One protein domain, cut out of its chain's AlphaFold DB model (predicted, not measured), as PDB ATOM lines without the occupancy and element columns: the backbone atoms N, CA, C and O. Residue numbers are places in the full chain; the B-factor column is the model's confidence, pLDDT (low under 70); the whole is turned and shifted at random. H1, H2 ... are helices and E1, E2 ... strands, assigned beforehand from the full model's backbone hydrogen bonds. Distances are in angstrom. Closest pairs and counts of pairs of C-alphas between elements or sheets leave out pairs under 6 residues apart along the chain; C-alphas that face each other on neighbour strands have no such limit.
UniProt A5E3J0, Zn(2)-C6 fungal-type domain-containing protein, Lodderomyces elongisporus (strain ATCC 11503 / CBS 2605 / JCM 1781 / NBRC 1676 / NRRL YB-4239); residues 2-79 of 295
ATOM      1  N   PRO A   2     222.833 179.343 153.255       52.88
ATOM      2  CA  PRO A   2     221.674 178.482 153.487       52.88
ATOM      3  C   PRO A   2     221.805 177.799 154.856       52.88
ATOM      4  O   PRO A   2     222.868 177.275 155.197       52.88
ATOM      5  N   LYS A   3     220.736 177.825 155.665       57.19
ATOM      6  CA  LYS A   3     220.705 177.125 156.957       57.19
ATOM      7  C   LYS A   3     220.954 175.638 156.700       57.19
ATOM      8  O   LYS A   3     220.179 174.988 156.004       57.19
ATOM      9  N   LYS A   4     222.045 175.105 157.255       65.50
ATOM     10  CA  LYS A   4     222.405 173.688 157.141       65.50
ATOM     11  C   LYS A   4     221.268 172.857 157.745       65.50
ATOM     12  O   LYS A   4     221.018 172.940 158.947       65.50
ATOM     13  N   GLY A   5     220.550 172.114 156.905       68.31
ATOM     14  CA  GLY A   5     219.421 171.289 157.329       68.31
ATOM     15  C   GLY A   5     219.838 170.252 158.374       68.31
ATOM     16  O   GLY A   5     220.955 169.728 158.342       68.31
ATOM     17  N   ARG A   6     218.940 169.955 159.321       70.44
ATOM     18  CA  ARG A   6     219.126 168.831 160.247       70.44
ATOM     19  C   ARG A   6     219.029 167.531 159.445       70.44
ATOM     20  O   ARG A   6     218.061 167.331 158.722       70.44
ATOM     21  N   THR A   7     220.028 166.664 159.571       78.69
ATOM     22  CA  THR A   7     220.027 165.330 158.954       78.69
ATOM     23  C   THR A   7     219.448 164.309 159.934       78.69
ATOM     24  O   THR A   7     219.743 164.355 161.129       78.69
ATOM     25  N   PHE A   8     218.615 163.386 159.444       83.25
ATOM     26  CA  PHE A   8     217.877 162.420 160.277       83.25
ATOM     27  C   PHE A   8     218.449 160.994 160.225       83.25
ATOM     28  O   PHE A   8     217.807 160.058 160.696       83.25
ATOM     29  N   ASN A   9     219.662 160.835 159.688       87.00
ATOM     30  CA  ASN A   9     220.247 159.530 159.358       87.00
ATOM     31  C   ASN A   9     221.281 159.064 160.402       87.00
ATOM     32  O   ASN A   9     221.897 158.018 160.248       87.00
ATOM     33  N   GLY A  10     221.524 159.849 161.458       89.50
ATOM     34  CA  GLY A  10     222.534 159.534 162.472       89.50
ATOM     35  C   GLY A  10     222.186 158.323 163.346       89.50
ATOM     36  O   GLY A  10     221.012 158.030 163.575       89.50
ATOM     37  N   CYS A  11     223.205 157.654 163.894       90.88
ATOM     38  CA  CYS A  11     223.005 156.549 164.834       90.88
ATOM     39  C   CYS A  11     222.304 157.020 166.119       90.88
ATOM     40  O   CYS A  11     222.414 158.191 166.504       90.88
ATOM     41  N   TRP A  12     221.628 156.106 166.823       89.19
ATOM     42  CA  TRP A  12     220.904 156.420 168.067       89.19
ATOM     43  C   TRP A  12     221.788 157.136 169.105       89.19
ATOM     44  O   TRP A  12     221.385 158.158 169.655       89.19
ATOM     45  N   THR A  13     223.037 156.690 169.280       90.56
ATOM     46  CA  THR A  13     223.986 157.278 170.242       90.56
ATOM     47  C   THR A  13     224.393 158.716 169.899       90.56
ATOM     48  O   THR A  13     224.563 159.543 170.791       90.56
ATOM     49  N   CYS A  14     224.588 159.054 168.620       90.88
ATOM     50  CA  CYS A  14     224.919 160.431 168.230       90.88
ATOM     51  C   CYS A  14     223.710 161.360 168.349       90.88
ATOM     52  O   CYS A  14     223.875 162.534 168.684       90.88
ATOM     53  N   ARG A  15     222.506 160.837 168.092       87.69
ATOM     54  CA  ARG A  15     221.262 161.607 168.163       87.69
ATOM     55  C   ARG A  15     220.862 161.944 169.593       87.69
ATOM     56  O   ARG A  15     220.594 163.115 169.849       87.69
ATOM     57  N   SER A  16     220.917 160.981 170.516       86.19
ATOM     58  CA  SER A  16     220.687 161.249 171.946       86.19
ATOM     59  C   SER A  16     221.659 162.305 172.480       86.19
ATOM     60  O   SER A  16     221.283 163.196 173.235       86.19
ATOM     61  N   ARG A  17     222.898 162.289 171.977       87.75
ATOM     62  CA  ARG A  17     223.942 163.269 172.307       87.75
ATOM     63  C   ARG A  17     223.869 164.583 171.527       87.75
ATOM     64  O   ARG A  17     224.706 165.449 171.756       87.75
ATOM     65  N   LYS A  18     222.925 164.733 170.592       87.00
ATOM     66  CA  LYS A  18     222.755 165.923 169.736       87.00
ATOM     67  C   LYS A  18     224.034 166.332 168.975       87.00
ATOM     68  O   LYS A  18     224.275 167.514 168.746       87.00
ATOM     69  N   VAL A  19     224.843 165.357 168.537       89.06
ATOM     70  CA  VAL A  19     226.068 165.583 167.740       89.06
ATOM     71  C   VAL A  19     225.921 165.066 166.307       89.06
ATOM     72  O   VAL A  19     225.194 164.107 166.049       89.06
ATOM     73  N   LYS A  20     226.656 165.666 165.358       89.19
ATOM     74  CA  LYS A  20     226.701 165.177 163.972       89.19
ATOM     75  C   LYS A  20     227.273 163.755 163.935       89.19
ATOM     76  O   LYS A  20     228.309 163.490 164.536       89.19
ATOM     77  N   CYS A  21     226.595 162.852 163.235       92.19
ATOM     78  CA  CYS A  21     227.073 161.495 163.002       92.19
ATOM     79  C   CYS A  21     227.840 161.438 161.675       92.19
ATOM     80  O   CYS A  21     227.422 162.070 160.705       92.19
ATOM     81  N   ASP A  22     228.919 160.659 161.632       91.69
ATOM     82  CA  ASP A  22     229.740 160.463 160.430       91.69
ATOM     83  C   ASP A  22     229.214 159.311 159.537       91.69
ATOM     84  O   ASP A  22     229.817 158.997 158.522       91.69
ATOM     85  N   LEU A  23     228.069 158.706 159.904       89.44
ATOM     86  CA  LEU A  23     227.294 157.711 159.133       89.44
ATOM     87  C   LEU A  23     228.035 156.430 158.700       89.44
ATOM     88  O   LEU A  23     227.480 155.642 157.942       89.44
ATOM     89  N   THR A  24     229.244 156.181 159.201       90.25
ATOM     90  CA  THR A  24     229.976 154.944 158.914       90.25
ATOM     91  C   THR A  24     229.250 153.727 159.491       90.25
ATOM     92  O   THR A  24     228.811 153.742 160.643       90.25
ATOM     93  N   GLN A  25     229.140 152.668 158.692       87.31
ATOM     94  CA  GLN A  25     228.523 151.399 159.081       87.31
ATOM     95  C   GLN A  25     229.602 150.325 159.305       87.31
ATOM     96  O   GLN A  25     230.643 150.388 158.651       87.31
ATOM     97  N   PRO A  26     229.399 149.355 160.221       86.88
ATOM     98  CA  PRO A  26     228.233 149.166 161.101       86.88
ATOM     99  C   PRO A  26     228.193 150.128 162.304       86.88
ATOM    100  O   PRO A  26     227.130 150.361 162.885       86.88
ATOM    101  N   TYR A  27     229.329 150.737 162.661       92.75
ATOM    102  CA  TYR A  27     229.443 151.656 163.792       92.75
ATOM    103  C   TYR A  27     230.056 152.995 163.391       92.75
ATOM    104  O   TYR A  27     230.984 153.076 162.584       92.75
ATOM    105  N   CYS A  28     229.562 154.060 164.022       94.31
ATOM    106  CA  CYS A  28     230.022 155.411 163.754       94.31
ATOM    107  C   CYS A  28     231.451 155.627 164.294       94.31
ATOM    108  O   CYS A  28     231.714 155.341 165.464       94.31
ATOM    109  N   THR A  29     232.371 156.180 163.494       93.38
ATOM    110  CA  THR A  29     233.765 156.441 163.925       93.38
ATOM    111  C   THR A  29     233.836 157.330 165.163       93.38
ATOM    112  O   THR A  29     234.663 157.117 166.040       93.38
ATOM    113  N   ARG A  30     232.918 158.291 165.294       93.06
ATOM    114  CA  ARG A  30     232.793 159.147 166.483       93.06
ATOM    115  C   ARG A  30     232.455 158.368 167.752       93.06
ATOM    116  O   ARG A  30     232.937 158.705 168.826       93.06
ATOM    117  N   CYS A  31     231.620 157.344 167.629       94.25
ATOM    118  CA  CYS A  31     231.223 156.460 168.715       94.25
ATOM    119  C   CYS A  31     232.420 155.596 169.125       94.25
ATOM    120  O   CYS A  31     232.738 155.525 170.310       94.25
ATOM    121  N   ALA A  32     233.117 155.040 168.127       92.56
ATOM    122  CA  ALA A  32     234.316 154.228 168.308       92.56
ATOM    123  C   ALA A  32     235.459 155.014 168.972       92.56
ATOM    124  O   ALA A  32     235.993 154.573 169.981       92.56
ATOM    125  N   LYS A  33     235.766 156.226 168.485       92.75
ATOM    126  CA  LYS A  33     236.803 157.104 169.064       92.75
ATOM    127  C   LYS A  33     236.521 157.501 170.511       92.75
ATOM    128  O   LYS A  33     237.446 157.739 171.272       92.75
ATOM    129  N   LEU A  34     235.247 157.596 170.882       90.38
ATOM    130  CA  LEU A  34     234.825 157.941 172.240       90.38
ATOM    131  C   LEU A  34     234.650 156.716 173.148       90.38
ATOM    132  O   LEU A  34     234.158 156.874 174.262       90.38
ATOM    133  N   GLY A  35     234.964 155.509 172.665       90.06
ATOM    134  CA  GLY A  35     234.804 154.269 173.427       90.06
ATOM    135  C   GLY A  35     233.356 153.959 173.821       90.06
ATOM    136  O   GLY A  35     233.125 153.211 174.765       90.06
ATOM    137  N   ARG A  36     232.353 154.540 173.142       89.00
ATOM    138  CA  ARG A  36     230.935 154.305 173.463       89.00
ATOM    139  C   ARG A  36     230.318 153.277 172.529       89.00
ATOM    140  O   ARG A  36     230.494 153.343 171.312       89.00
ATOM    141  N   LYS A  37     229.479 152.403 173.092       91.12
ATOM    142  CA  LYS A  37     228.680 151.449 172.315       91.12
ATOM    143  C   LYS A  37     227.734 152.201 171.375       91.12
ATOM    144  O   LYS A  37     226.817 152.909 171.804       91.12
ATOM    145  N   CYS A  38     227.976 152.065 170.074       92.88
ATOM    146  CA  CYS A  38     227.096 152.603 169.049       92.88
ATOM    147  C   CYS A  38     225.821 151.755 169.010       92.88
ATOM    148  O   CYS A  38     225.868 150.572 168.694       92.88
ATOM    149  N   GLN A  39     224.678 152.369 169.305       88.69
ATOM    150  CA  GLN A  39     223.360 151.728 169.269       88.69
ATOM    151  C   GLN A  39     222.817 151.534 167.834       88.69
ATOM    152  O   GLN A  39     221.637 151.254 167.651       88.69
ATOM    153  N   GLY A  40     223.667 151.716 166.820       89.44
ATOM    154  CA  GLY A  40     223.350 151.439 165.423       89.44
ATOM    155  C   GLY A  40     222.374 152.417 164.766       89.44
ATOM    156  O   GLY A  40     222.028 153.482 165.301       89.44
ATOM    157  N   TYR A  41     221.964 152.035 163.558       87.88
ATOM    158  CA  TYR A  41     221.112 152.808 162.650       87.88
ATOM    159  C   TYR A  41     219.713 152.198 162.475       87.88
ATOM    160  O   TYR A  41     218.887 152.775 161.774       87.88
ATOM    161  N   GLU A  42     219.432 151.086 163.154       83.44
ATOM    162  CA  GLU A  42     218.181 150.337 163.042       83.44
ATOM    163  C   GLU A  42     216.942 151.170 163.395       83.44
ATOM    164  O   GLU A  42     216.988 152.122 164.189       83.44
ATOM    165  N   ILE A  43     215.819 150.782 162.792       80.25
ATOM    166  CA  ILE A  43     214.500 151.349 163.059       80.25
ATOM    167  C   ILE A  43     213.992 150.743 164.369       80.25
ATOM    168  O   ILE A  43     213.852 149.529 164.483       80.25
ATOM    169  N   ARG A  44     213.708 151.594 165.358       78.94
ATOM    170  CA  ARG A  44     212.992 151.185 166.571       78.94
ATOM    171  C   ARG A  44     211.522 151.497 166.364       78.94
ATOM    172  O   ARG A  44     211.173 152.658 166.166       78.94
ATOM    173  N   LEU A  45     210.697 150.459 166.358       76.81
ATOM    174  CA  LEU A  45     209.250 150.606 166.325       76.81
ATOM    175  C   LEU A  45     208.778 150.937 167.741       76.81
ATOM    176  O   LEU A  45     209.126 150.229 168.684       76.81
ATOM    177  N   GLY A  46     208.024 152.024 167.875       70.38
ATOM    178  CA  GLY A  46     207.320 152.386 169.100       70.38
ATOM    179  C   GLY A  46     205.822 152.229 168.885       70.38
ATOM    180  O   GLY A  46     205.326 152.491 167.787       70.38
ATOM    181  N   TRP A  47     205.108 151.804 169.921       71.81
ATOM    182  CA  TRP A  47     203.653 151.871 169.915       71.81
ATOM    183  C   TRP A  47     203.237 153.331 170.067       71.81
ATOM    184  O   TRP A  47     203.758 154.043 170.924       71.81
ATOM    185  N   SER A  48     202.330 153.798 169.211       70.44
ATOM    186  CA  SER A  48     201.685 155.083 169.447       70.44
ATOM    187  C   SER A  48     200.820 154.975 170.694       70.44
ATOM    188  O   SER A  48     200.158 153.956 170.907       70.44
ATOM    189  N   ASN A  49     200.794 156.042 171.480       77.56
ATOM    190  CA  ASN A  49     199.877 156.148 172.601       77.56
ATOM    191  C   ASN A  49     198.428 155.943 172.122       77.56
ATOM    192  O   ASN A  49     198.071 156.461 171.056       77.56
ATOM    193  N   PRO A  50     197.607 155.176 172.864       74.69
ATOM    194  CA  PRO A  50     196.238 154.917 172.457       74.69
ATOM    195  C   PRO A  50     195.459 156.230 172.397       74.69
ATOM    196  O   PRO A  50     195.605 157.100 173.255       74.69
ATOM    197  N   ILE A  51     194.647 156.376 171.357       82.81
ATOM    198  CA  ILE A  51     193.782 157.537 171.170       82.81
ATOM    199  C   ILE A  51     192.398 157.154 171.695       82.81
ATOM    200  O   ILE A  51     191.873 156.103 171.332       82.81
ATOM    201  N   SER A  52     191.821 157.989 172.553       80.75
ATOM    202  CA  SER A  52     190.439 157.875 173.019       80.75
ATOM    203  C   SER A  52     189.668 159.150 172.695       80.75
ATOM    204  O   SER A  52     190.256 160.178 172.379       80.75
ATOM    205  N   ILE A  53     188.344 159.091 172.756       84.44
ATOM    206  CA  ILE A  53     187.479 160.252 172.530       84.44
ATOM    207  C   ILE A  53     187.162 160.875 173.893       84.44
ATOM    208  O   ILE A  53     186.808 160.159 174.830       84.44
ATOM    209  N   SER A  54     187.343 162.191 174.018       80.62
ATOM    210  CA  SER A  54     186.976 162.954 175.210       80.62
ATOM    211  C   SER A  54     185.459 162.991 175.346       80.62
ATOM    212  O   SER A  54     184.753 163.386 174.422       80.62
ATOM    213  N   GLU A  55     184.958 162.627 176.520       72.69
ATOM    214  CA  GLU A  55     183.522 162.569 176.808       72.69
ATOM    215  C   GLU A  55     182.868 163.961 176.880       72.69
ATOM    216  O   GLU A  55     181.655 164.085 176.760       72.69
ATOM    217  N   LYS A  56     183.671 165.017 177.067       75.81
ATOM    218  CA  LYS A  56     183.184 166.397 177.220       75.81
ATOM    219  C   LYS A  56     183.011 167.124 175.889       75.81
ATOM    220  O   LYS A  56     182.030 167.834 175.720       75.81
ATOM    221  N   ASP A  57     183.945 166.906 174.965       78.75
ATOM    222  CA  ASP A  57     184.076 167.721 173.749       78.75
ATOM    223  C   ASP A  57     184.088 166.880 172.459       78.75
ATOM    224  O   ASP A  57     184.188 167.425 171.365       78.75
ATOM    225  N   GLY A  58     184.037 165.545 172.559       78.38
ATOM    226  CA  GLY A  58     184.136 164.645 171.402       78.38
ATOM    227  C   GLY A  58     185.514 164.642 170.722       78.38
ATOM    228  O   GLY A  58     185.708 163.972 169.710       78.38
ATOM    229  N   GLU A  59     186.494 165.365 171.266       79.00
ATOM    230  CA  GLU A  59     187.831 165.470 170.688       79.00
ATOM    231  C   GLU A  59     188.662 164.197 170.895       79.00
ATOM    232  O   GLU A  59     188.602 163.548 171.943       79.00
ATOM    233  N   MET A  60     189.505 163.856 169.915       77.56
ATOM    234  CA  MET A  60     190.505 162.797 170.078       77.56
ATOM    235  C   MET A  60     191.591 163.232 171.063       77.56
ATOM    236  O   MET A  60     192.421 164.091 170.764       77.56
ATOM    237  N   ILE A  61     191.643 162.566 172.210       82.44
ATOM    238  CA  ILE A  61     192.689 162.715 173.216       82.44
ATOM    239  C   ILE A  61     193.658 161.533 173.151       82.44
ATOM    240  O   ILE A  61     193.281 160.382 172.953       82.44
ATOM    241  N   THR A  62     194.949 161.811 173.315       80.25
ATOM    242  CA  THR A  62     195.979 160.769 173.401       80.25
ATOM    243  C   THR A  62     196.173 160.373 174.862       80.25
ATOM    244  O   THR A  62     196.602 161.197 175.673       80.25
ATOM    245  N   LEU A  63     195.897 159.116 175.202       76.62
ATOM    246  CA  LEU A  63     196.148 158.565 176.529       76.62
ATOM    247  C   LEU A  63     197.658 158.408 176.715       76.62
ATOM    248  O   LEU A  63     198.293 157.586 176.054       76.62
ATOM    249  N   LYS A  64     198.252 159.210 177.601       72.88
ATOM    250  CA  LYS A  64     199.681 159.117 177.915       72.88
ATOM    251  C   LYS A  64     199.967 157.799 178.639       72.88
ATOM    252  O   LYS A  64     199.835 157.710 179.854       72.88
ATOM    253  N   MET A  65     200.343 156.777 177.882       62.34
ATOM    254  CA  MET A  65     201.106 155.648 178.408       62.34
ATOM    255  C   MET A  65     202.565 156.107 178.519       62.34
ATOM    256  O   MET A  65     202.979 156.961 177.738       62.34
ATOM    257  N   GLY A  66     203.288 155.616 179.530       61.66
ATOM    258  CA  GLY A  66     204.578 156.144 179.995       61.66
ATOM    259  C   GLY A  66     205.554 156.635 178.915       61.66
ATOM    260  O   GLY A  66     205.623 156.109 177.806       61.66
ATOM    261  N   ASP A  67     206.313 157.664 179.280       57.50
ATOM    262  CA  ASP A  67     207.190 158.457 178.420       57.50
ATOM    263  C   ASP A  67     208.402 157.663 177.876       57.50
ATOM    264  O   ASP A  67     209.551 157.894 178.253       57.50
ATOM    265  N   ASP A  68     208.183 156.776 176.902       57.66
ATOM    266  CA  ASP A  68     209.250 156.204 176.065       57.66
ATOM    267  C   ASP A  68     209.709 157.240 175.011       57.66
ATOM    268  O   ASP A  68     209.592 157.067 173.791       57.66
ATOM    269  N   LEU A  69     210.244 158.367 175.496       56.84
ATOM    270  CA  LEU A  69     210.642 159.546 174.707       56.84
ATOM    271  C   LEU A  69     211.731 159.254 173.664       56.84
ATOM    272  O   LEU A  69     211.900 160.011 172.702       56.84
ATOM    273  N   ASP A  70     212.464 158.151 173.815       58.34
ATOM    274  CA  ASP A  70     213.536 157.774 172.896       58.34
ATOM    275  C   ASP A  70     213.021 157.210 171.562       58.34
ATOM    276  O   ASP A  70     213.716 157.307 170.545       58.34
ATOM    277  N   SER A  71     211.795 156.684 171.520       59.47
ATOM    278  CA  SER A  71     211.229 156.047 170.323       59.47
ATOM    279  C   SER A  71     210.710 157.053 169.287       59.47
ATOM    280  O   SER A  71     210.681 156.758 168.093       59.47
ATOM    281  N   PHE A  72     210.373 158.278 169.703       60.47
ATOM    282  CA  PHE A  72     209.704 159.273 168.848       60.47
ATOM    283  C   PHE A  72     210.656 160.214 168.089       60.47
ATOM    284  O   PHE A  72     210.243 161.205 167.475       60.47
ATOM    285  N   GLN A  73     211.959 159.928 168.078       70.19
ATOM    286  CA  GLN A  73     212.918 160.756 167.352       70.19
ATOM    287  C   GLN A  73     212.813 160.556 165.828       70.19
ATOM    288  O   GLN A  73     213.355 159.590 165.290       70.19
ATOM    289  N   ARG A  74     212.234 161.532 165.104       73.50
ATOM    290  CA  ARG A  74     212.081 161.549 163.624       73.50
ATOM    291  C   ARG A  74     213.280 160.950 162.877       73.50
ATOM    292  O   ARG A  74     214.384 161.470 163.026       73.50
ATOM    293  N   ARG A  75     213.094 159.905 162.070       77.06
ATOM    294  CA  ARG A  75     214.143 159.316 161.214       77.06
ATOM    295  C   ARG A  75     213.786 159.468 159.746       77.06
ATOM    296  O   ARG A  75     212.613 159.454 159.396       77.06
ATOM    297  N   SER A  76     214.810 159.575 158.904       80.06
ATOM    298  CA  SER A  76     214.645 159.274 157.485       80.06
ATOM    299  C   SER A  76     214.671 157.757 157.362       80.06
ATOM    300  O   SER A  76     215.699 157.133 157.616       80.06
ATOM    301  N   ILE A  77     213.509 157.178 157.087       78.75
ATOM    302  CA  ILE A  77     213.349 155.757 156.795       78.75
ATOM    303  C   ILE A  77     213.193 155.664 155.279       78.75
ATOM    304  O   ILE A  77     212.407 156.419 154.702       78.75
ATOM    305  N   GLU A  78     213.973 154.802 154.631       75.88
ATOM    306  CA  GLU A  78     213.759 154.507 153.215       75.88
ATOM    307  C   GLU A  78     212.403 153.825 153.038       75.88
ATOM    308  O   GLU A  78     211.986 153.026 153.877       75.88
ATOM    309  N   LEU A  79     211.706 154.147 151.948       77.50
ATOM    310  CA  LEU A  79     210.462 153.463 151.619       77.50
ATOM    311  C   LEU A  79     210.726 151.960 151.492       77.50
ATOM    312  O   LEU A  79     211.742 151.546 150.928       77.50
TER     313      LEU A  79
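Overview. This is residues 2 to 79 of the 295 residues of the protein "Zn(2)-C6 fungal-type domain-containing protein" of Lodderomyces elongisporus (strain ATCC 11503 / CBS 2605 / JCM 1781 / NBRC 1676 / NRRL YB-4239) (UniProt A5E3J0). With little regular structure, the domain is a loop-rich head holding the short helices H1 and H2, and a long arm ending in the small hairpin E1 and E2. Residues 34 to 50 run out to the hairpin and residues 63 to 79 fold back. The printed part has 78 residues, 16 in named elements, ordered H1, H2, E1, E2; the class is mixed and the sheet antiparallel. It is elongated, 55 by 33 by 24 A, and only just loose, close to extended, with a radius of gyration of the C-alphas of 17.1 A.

Arrangement. H1, residues 12 to 16, and H2, residues 29 to 33, are close but not clearly touching; their closest C-alphas, of Thr 13 and Cys 31, are 7.4 A apart. In both, every O i to N i+4 pair is within hydrogen-bond range. E1, residues 51 to 53, and E2, residues 60 to 62, form an antiparallel hairpin at 139 degrees; N 52 and O 61 are within hydrogen-bond range at 2.8 A. H1 is apart from both strands.

Along the chain. H1, 6.2 A long, begins at C-alpha 12 (220.904, 156.420, 168.067). H2 measures 6.0 A and E1 7.0 A. E2, 6.7 A, ends at C-alpha 62 (195.979, 160.769, 173.401).

Size, cuts and confidence. The farthest C-alphas, of Lys 33 and Lys 56, are 55.0 A apart. The printed part has no cut. The links H1 to H2 and H2 to E1 are long. The model's pLDDT is under 70 at residues 2 to 5 and 65 to 72.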